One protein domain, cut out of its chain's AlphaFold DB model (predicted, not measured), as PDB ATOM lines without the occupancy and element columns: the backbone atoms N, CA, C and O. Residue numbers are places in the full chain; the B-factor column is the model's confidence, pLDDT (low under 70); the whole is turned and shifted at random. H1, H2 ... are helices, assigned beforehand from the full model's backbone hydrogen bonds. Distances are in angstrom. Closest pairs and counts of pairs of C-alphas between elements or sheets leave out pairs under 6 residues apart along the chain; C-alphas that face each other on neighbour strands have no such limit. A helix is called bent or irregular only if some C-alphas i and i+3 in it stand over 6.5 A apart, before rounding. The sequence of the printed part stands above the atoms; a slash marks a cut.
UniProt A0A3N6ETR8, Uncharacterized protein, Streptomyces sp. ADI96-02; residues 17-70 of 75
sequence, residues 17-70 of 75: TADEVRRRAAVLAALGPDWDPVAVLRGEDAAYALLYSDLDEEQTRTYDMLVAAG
ATOM      1  N   THR A  17      -4.244  18.590  44.701       96.69
ATOM      2  CA  THR A  17      -4.810  19.342  43.572       96.69
ATOM      3  C   THR A  17      -6.287  19.619  43.819       96.69
ATOM      4  O   THR A  17      -6.733  20.763  43.717       96.69
ATOM      5  N   ALA A  18      -7.043  18.587  44.200       95.88
ATOM      6  CA  ALA A  18      -8.453  18.734  44.545       95.88
ATOM      7  C   ALA A  18      -8.653  19.596  45.802       95.88
ATOM      8  O   ALA A  18      -9.573  20.418  45.848       95.88
ATOM      9  N   ASP A  19      -7.789  19.439  46.808       97.06
ATOM     10  CA  ASP A  19      -7.819  20.264  48.017       97.06
ATOM     11  C   ASP A  19      -7.525  21.739  47.720       97.06
ATOM     12  O   ASP A  19      -8.215  22.620  48.237       97.06
ATOM     13  N   GLU A  20      -6.573  22.031  46.836       97.81
ATOM     14  CA  GLU A  20      -6.253  23.407  46.458       97.81
ATOM     15  C   GLU A  20      -7.407  24.081  45.705       97.81
ATOM     16  O   GLU A  20      -7.719  25.247  45.958       97.81
ATOM     17  N   VAL A  21      -8.097  23.351  44.825       97.94
ATOM     18  CA  VAL A  21      -9.298  23.870  44.152       97.94
ATOM     19  C   VAL A  21     -10.389  24.200  45.175       97.94
ATOM     20  O   VAL A  21     -10.973  25.285  45.110       97.94
ATOM     21  N   ARG A  22     -10.625  23.323  46.163       97.38
ATOM     22  CA  ARG A  22     -11.581  23.585  47.255       97.38
ATOM     23  C   ARG A  22     -11.197  24.817  48.069       97.38
ATOM     24  O   ARG A  22     -12.053  25.662  48.327       97.38
ATOM     25  N   ARG A  23      -9.919  24.949  48.439       97.69
ATOM     26  CA  ARG A  23      -9.413  26.103  49.194       97.69
ATOM     27  C   ARG A  23      -9.629  27.405  48.423       97.69
ATOM     28  O   ARG A  23     -10.150  28.360  48.989       97.69
ATOM     29  N   ARG A  24      -9.278  27.448  47.133       96.62
ATOM     30  CA  ARG A  24      -9.478  28.634  46.280       96.62
ATOM     31  C   ARG A  24     -10.951  29.003  46.142       96.62
ATOM     32  O   ARG A  24     -11.285  30.176  46.263       96.62
ATOM     33  N   ALA A  25     -11.825  28.018  45.941       96.25
ATOM     34  CA  ALA A  25     -13.264  28.256  45.865       96.25
ATOM     35  C   ALA A  25     -13.814  28.851  47.173       96.25
ATOM     36  O   ALA A  25     -14.576  29.814  47.128       96.25
ATOM     37  N   ALA A  26     -13.383  28.335  48.329       97.56
ATOM     38  CA  ALA A  26     -13.770  28.875  49.630       97.56
ATOM     39  C   ALA A  26     -13.279  30.320  49.838       97.56
ATOM     40  O   ALA A  26     -14.022  31.145  50.361       97.56
ATOM     41  N   VAL A  27     -12.061  30.644  49.386       96.62
ATOM     42  CA  VAL A  27     -11.530  32.018  49.425       96.62
ATOM     43  C   VAL A  27     -12.377  32.959  48.568       96.62
ATOM     44  O   VAL A  27     -12.797  34.002  49.056       96.62
ATOM     45  N   LEU A  28     -12.678  32.584  47.322       94.19
ATOM     46  CA  LEU A  28     -13.516  33.403  46.438       94.19
ATOM     47  C   LEU A  28     -14.929  33.595  47.006       94.19
ATOM     48  O   LEU A  28     -15.462  34.699  46.962       94.19
ATOM     49  N   ALA A  29     -15.513  32.549  47.592       95.81
ATOM     50  CA  ALA A  29     -16.810  32.645  48.252       95.81
ATOM     51  C   ALA A  29     -16.785  33.600  49.459       95.81
ATOM     52  O   ALA A  29     -17.743  34.340  49.664       95.81
ATOM     53  N   ALA A  30     -15.697  33.608  50.236       97.19
ATOM     54  CA  ALA A  30     -15.534  34.501  51.381       97.19
ATOM     55  C   ALA A  30     -15.334  35.974  50.979       97.19
ATOM     56  O   ALA A  30     -15.761  36.859  51.714       97.19
ATOM     57  N   LEU A  31     -14.709  36.233  49.826       95.38
ATOM     58  CA  LEU A  31     -14.553  37.582  49.268       95.38
ATOM     59  C   LEU A  31     -15.892  38.166  48.787       95.38
ATOM     60  O   LEU A  31     -16.098  39.375  48.859       95.38
ATOM     61  N   GLY A  32     -16.822  37.303  48.375       94.56
ATOM     62  CA  GLY A  32     -18.185  37.682  48.018       94.56
ATOM     63  C   GLY A  32     -18.338  38.194  46.578       94.56
ATOM     64  O   GLY A  32     -17.355  38.381  45.861       94.56
ATOM     65  N   PRO A  33     -19.589  38.391  46.126       93.81
ATOM     66  CA  PRO A  33     -19.898  38.733  44.734       93.81
ATOM     67  C   PRO A  33     -19.482  40.156  44.337       93.81
ATOM     68  O   PRO A  33     -19.303  40.419  43.153       93.81
ATOM     69  N   ASP A  34     -19.312  41.049  45.311       95.50
ATOM     70  CA  ASP A  34     -18.947  42.450  45.077       95.50
ATOM     71  C   ASP A  34     -17.426  42.666  45.018       95.50
ATOM     72  O   ASP A  34     -16.956  43.792  44.844       95.50
ATOM     73  N   TRP A  35     -16.635  41.603  45.185       94.50
ATOM     74  CA  TRP A  35     -15.185  41.703  45.126       94.50
ATOM     75  C   TRP A  35     -14.708  41.963  43.692       94.50
ATOM     76  O   TRP A  35     -14.778  41.092  42.826       94.50
ATOM     77  N   ASP A  36     -14.170  43.161  43.464       95.44
ATOM     78  CA  ASP A  36     -13.478  43.533  42.231       95.44
ATOM     79  C   ASP A  36     -11.951  43.416  42.433       95.44
ATOM     80  O   ASP A  36     -11.332  44.314  43.018       95.44
ATOM     81  N   PRO A  37     -11.304  42.336  41.949       92.69
ATOM     82  CA  PRO A  37      -9.863  42.150  42.112       92.69
ATOM     83  C   PRO A  37      -9.046  43.245  41.418       92.69
ATOM     84  O   PRO A  37      -7.948  43.568  41.865       92.69
ATOM     85  N   VAL A  38      -9.567  43.844  40.344       95.94
ATOM     86  CA  VAL A  38      -8.870  44.910  39.620       95.94
ATOM     87  C   VAL A  38      -8.932  46.211  40.415       95.94
ATOM     88  O   VAL A  38      -7.939  46.934  40.476       95.94
ATOM     89  N   ALA A  39     -10.067  46.511  41.051       96.12
ATOM     90  CA  ALA A  39     -10.168  47.656  41.954       96.12
ATOM     91  C   ALA A  39      -9.223  47.520  43.155       96.12
ATOM     92  O   ALA A  39      -8.561  48.496  43.502       96.12
ATOM     93  N   VAL A  40      -9.104  46.320  43.738       94.25
ATOM     94  CA  VAL A  40      -8.150  46.058  44.828       94.25
ATOM     95  C   VAL A  40      -6.714  46.305  44.369       94.25
ATOM     96  O   VAL A  40      -6.012  47.074  45.015       94.25
ATOM     97  N   LEU A  41      -6.294  45.749  43.226       94.44
ATOM     98  CA  LEU A  41      -4.935  45.960  42.704       94.44
ATOM     99  C   LEU A  41      -4.626  47.441  42.448       94.44
ATOM    100  O   LEU A  41      -3.570  47.925  42.838       94.44
ATOM    101  N   ARG A  42      -5.569  48.192  41.866       95.75
ATOM    102  CA  ARG A  42      -5.404  49.645  41.685       95.75
ATOM    103  C   ARG A  42      -5.289  50.388  43.017       95.75
ATOM    104  O   ARG A  42      -4.574  51.382  43.097       95.75
ATOM    105  N   GLY A  43      -6.023  49.942  44.036       95.00
ATOM    106  CA  GLY A  43      -5.947  50.491  45.387       95.00
ATOM    107  C   GLY A  43      -4.575  50.269  46.020       95.00
ATOM    108  O   GLY A  43      -4.016  51.208  46.582       95.00
ATOM    109  N   GLU A  44      -4.015  49.069  45.868       94.19
ATOM    110  CA  GLU A  44      -2.658  48.740  46.320       94.19
ATOM    111  C   GLU A  44      -1.606  49.613  45.619       94.19
ATOM    112  O   GLU A  44      -0.784  50.229  46.294       94.19
ATOM    113  N   ASP A  45      -1.675  49.761  44.290       91.25
ATOM    114  CA  ASP A  45      -0.752  50.621  43.531       91.25
ATOM    115  C   ASP A  45      -0.837  52.090  43.985       91.25
ATOM    116  O   ASP A  45       0.181  52.767  44.161       91.25
ATOM    117  N   ALA A  46      -2.054  52.592  44.222       92.38
ATOM    118  CA  ALA A  46      -2.272  53.945  44.721       92.38
ATOM    119  C   ALA A  46      -1.724  54.129  46.145       92.38
ATOM    120  O   ALA A  46      -1.090  55.143  46.433       92.38
ATOM    121  N   ALA A  47      -1.929  53.149  47.028       91.94
ATOM    122  CA  ALA A  47      -1.371  53.165  48.376       91.94
ATOM    123  C   ALA A  47       0.164  53.130  48.342       91.94
ATOM    124  O   ALA A  47       0.817  53.891  49.054       91.94
ATOM    125  N   TYR A  48       0.742  52.315  47.460       88.50
ATOM    126  CA  TYR A  48       2.186  52.241  47.260       88.50
ATOM    127  C   TYR A  48       2.766  53.583  46.797       88.50
ATOM    128  O   TYR A  48       3.773  54.053  47.324       88.50
ATOM    129  N   ALA A  49       2.087  54.255  45.866       89.12
ATOM    130  CA  ALA A  49       2.464  55.585  45.405       89.12
ATOM    131  C   ALA A  49       2.425  56.656  46.513       89.12
ATOM    132  O   ALA A  49       3.191  57.619  46.416       89.12
ATOM    133  N   LEU A  50       1.569  56.497  47.531       92.31
ATOM    134  CA  LEU A  50       1.492  57.380  48.702       92.31
ATOM    135  C   LEU A  50       2.593  57.104  49.736       92.31
ATOM    136  O   LEU A  50       3.035  58.027  50.409       92.31
ATOM    137  N   LEU A  51       3.084  55.867  49.870       90.69
ATOM    138  CA  LEU A  51       4.171  55.554  50.816       90.69
ATOM    139  C   LEU A  51       5.455  56.343  50.535       90.69
ATOM    140  O   LEU A  51       6.221  56.627  51.453       90.69
ATOM    141  N   TYR A  52       5.671  56.686  49.268       89.62
ATOM    142  CA  TYR A  52       6.816  57.461  48.800       89.62
ATOM    143  C   TYR A  52       6.389  58.814  48.221       89.62
ATOM    144  O   TYR A  52       7.117  59.403  47.423       89.62
ATOM    145  N   SER A  53       5.193  59.302  48.571       89.69
ATOM    146  CA  SER A  53       4.838  60.695  48.306       89.69
ATOM    147  C   SER A  53       5.475  61.603  49.350       89.69
ATOM    148  O   SER A  53       5.668  61.199  50.493       89.69
ATOM    149  N   ASP A  54       5.770  62.838  48.953       94.19
ATOM    150  CA  ASP A  54       6.251  63.897  49.847       94.19
ATOM    151  C   ASP A  54       7.551  63.567  50.598       94.19
ATOM    152  O   ASP A  54       7.782  64.055  51.705       94.19
ATOM    153  N   LEU A  55       8.420  62.758  49.981       95.31
ATOM    154  CA  LEU A  55       9.764  62.528  50.495       95.31
ATOM    155  C   LEU A  55      10.564  63.831  50.479       95.31
ATOM    156  O   LEU A  55      10.574  64.567  49.488       95.31
ATOM    157  N   ASP A  56      11.288  64.083  51.563       97.00
ATOM    158  CA  ASP A  56      12.293  65.138  51.578       97.00
ATOM    159  C   ASP A  56      13.520  64.765  50.715       97.00
ATOM    160  O   ASP A  56      13.609  63.683  50.124       97.00
ATOM    161  N   GLU A  57      14.484  65.679  50.602       97.56
ATOM    162  CA  GLU A  57      15.664  65.487  49.750       97.56
ATOM    163  C   GLU A  57      16.542  64.294  50.175       97.56
ATOM    164  O   GLU A  57      17.133  63.619  49.326       97.56
ATOM    165  N   GLU A  58      16.651  64.019  51.475       97.56
ATOM    166  CA  GLU A  58      17.462  62.915  51.996       97.56
ATOM    167  C   GLU A  58      16.745  61.574  51.807       97.56
ATOM    168  O   GLU A  58      17.345  60.579  51.378       97.56
ATOM    169  N   GLN A  59      15.440  61.562  52.057       96.75
ATOM    170  CA  GLN A  59      14.574  60.415  51.832       96.75
ATOM    171  C   GLN A  59      14.500  60.051  50.348       96.75
ATOM    172  O   GLN A  59      14.627  58.875  50.011       96.75
ATOM    173  N   THR A  60      14.392  61.041  49.458       96.19
ATOM    174  CA  THR A  60      14.403  60.835  48.000       96.19
ATOM    175  C   THR A  60      15.713  60.193  47.556       96.19
ATOM    176  O   THR A  60      15.708  59.183  46.857       96.19
ATOM    177  N   ARG A  61      16.857  60.694  48.044       97.31
ATOM    178  CA  ARG A  61      18.171  60.111  47.729       97.31
ATOM    179  C   ARG A  61      18.282  58.655  48.187       97.31
ATOM    180  O   ARG A  61      18.865  57.826  47.489       97.31
ATOM    181  N   THR A  62      17.740  58.347  49.363       97.25
ATOM    182  CA  THR A  62      17.719  56.978  49.897       97.25
ATOM    183  C   THR A  62      16.813  56.080  49.059       97.25
ATOM    184  O   THR A  62      17.209  54.967  48.719       97.25
ATOM    185  N   TYR A  63      15.628  56.567  48.685       95.75
ATOM    186  CA  TYR A  63      14.700  55.862  47.806       95.75
ATOM    187  C   TYR A  63      15.354  55.526  46.459       95.75
ATOM    188  O   TYR A  63      15.393  54.354  46.085       95.75
ATOM    189  N   ASP A  64      15.972  56.503  45.795       96.62
ATOM    190  CA  ASP A  64      16.648  56.309  44.507       96.62
ATOM    191  C   ASP A  64      17.777  55.273  44.594       96.62
ATOM    192  O   ASP A  64      17.919  54.413  43.720       96.62
ATOM    193  N   MET A  65      18.565  55.305  45.675       98.25
ATOM    194  CA  MET A  65      19.610  54.310  45.929       98.25
ATOM    195  C   MET A  65      19.024  52.895  46.057       98.25
ATOM    196  O   MET A  65      19.582  51.942  45.512       98.25
ATOM    197  N   LEU A  66      17.906  52.746  46.772       97.00
ATOM    198  CA  LEU A  66      17.253  51.453  46.972       97.00
ATOM    199  C   LEU A  66      16.589  50.930  45.693       97.00
ATOM    200  O   LEU A  66      16.626  49.723  45.448       97.00
ATOM    201  N   VAL A  67      16.039  51.818  44.862       96.56
ATOM    202  CA  VAL A  67      15.527  51.469  43.529       96.56
ATOM    203  C   VAL A  67      16.667  51.002  42.626       96.56
ATOM    204  O   VAL A  67      16.573  49.937  42.019       96.56
ATOM    205  N   ALA A  68      17.787  51.729  42.592       97.81
ATOM    206  CA  ALA A  68      18.963  51.338  41.813       97.81
ATOM    207  C   ALA A  68      19.555  49.988  42.262       97.81
ATOM    208  O   ALA A  68      20.064  49.228  41.440       97.81
ATOM    209  N   ALA A  69      19.462  49.669  43.556       98.12
ATOM    210  CA  ALA A  69      19.877  48.384  44.113       98.12
ATOM    211  C   ALA A  69      18.859  47.245  43.890       98.12
ATOM    212  O   ALA A  69      19.152  46.099  44.233       98.12
ATOM    213  N   GLY A  70      17.668  47.535  43.350       96.81
ATOM    214  CA  GLY A  70      16.587  46.561  43.162       96.81
ATOM    215  C   GLY A  70      15.896  46.129  44.458       96.81
ATOM    216  O   GLY A  70      15.200  45.116  44.474       96.81
TER     217      GLY A  70
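This is residues 17 to 70 of the 75 residues of an uncharacterized protein of Streptomyces sp. ADI96-02 (UniProt A0A3N6ETR8). Three separate helices make a wide, open U: H2 is the base, and H1 and H3 are two arms that rise from its two ends toward the same side, with the space between the arms empty. No helix packs on another, and short loops at the two corners join the arms to the base. The printed part has 54 residues with three named helices, in the order H1, H2, H3 along the chain, and no named strand; the class is all helix. The whole is extended, with a radius of gyration of the C-alphas of 18.4 A, and its outline is flat, spanning 51 by 26 by 12 A.

The first helix, H1, holds residues 17 to 31, and the second, H2, holds residues 37 to 51. The link between them, residues 32 to 36, is tight, yet H1 and H2 are apart, with no C-alpha of the one within 8 A of the other. The third helix, H3, holds residues 57 to 68. It follows H2 after a second tight link, residues 52 to 56, and H2 and H3 are apart as well. H1 and H3 are also apart. Residues 17 to 51, of which 17 to 31 belong to H1 and 37 to 51 to H2, stand free, and so do residues 64 to 70, of which 64 to 68 belong to H3. In H1, H2 and H3 every O i to N i+4 pair is within hydrogen-bond range.

H1 begins at Thr 17, whose C-alpha is at (-4.810, 19.342, 43.572), and ends at Leu 31, whose C-alpha is at (-14.553, 37.582, 49.268); it is 21.4 A long from first to last C-alpha. H2 runs from Pro 37, with its C-alpha at (-9.863, 42.150, 42.112), to Leu 51, a length of 21.3 A. H3 runs from Glu 57 for 16.6 A to Ala 68, whose C-alpha is at (18.963, 51.338, 41.813). From C-alpha 17 to C-alpha 31 the y value rises, and from C-alpha 57 to C-alpha 68 it falls. None of the three helices is bent or irregular.

The two C-alphas farthest apart are those of Ala 18 and Glu 57, at 52.9 A. The C-alphas of the first and last printed residues, Thr 17 and Gly 70, are 34.6 A apart. The printed part has no cut, and neither of its two links is long. The mean pLDDT of the printed part is 95.3, and no printed residue is under 70.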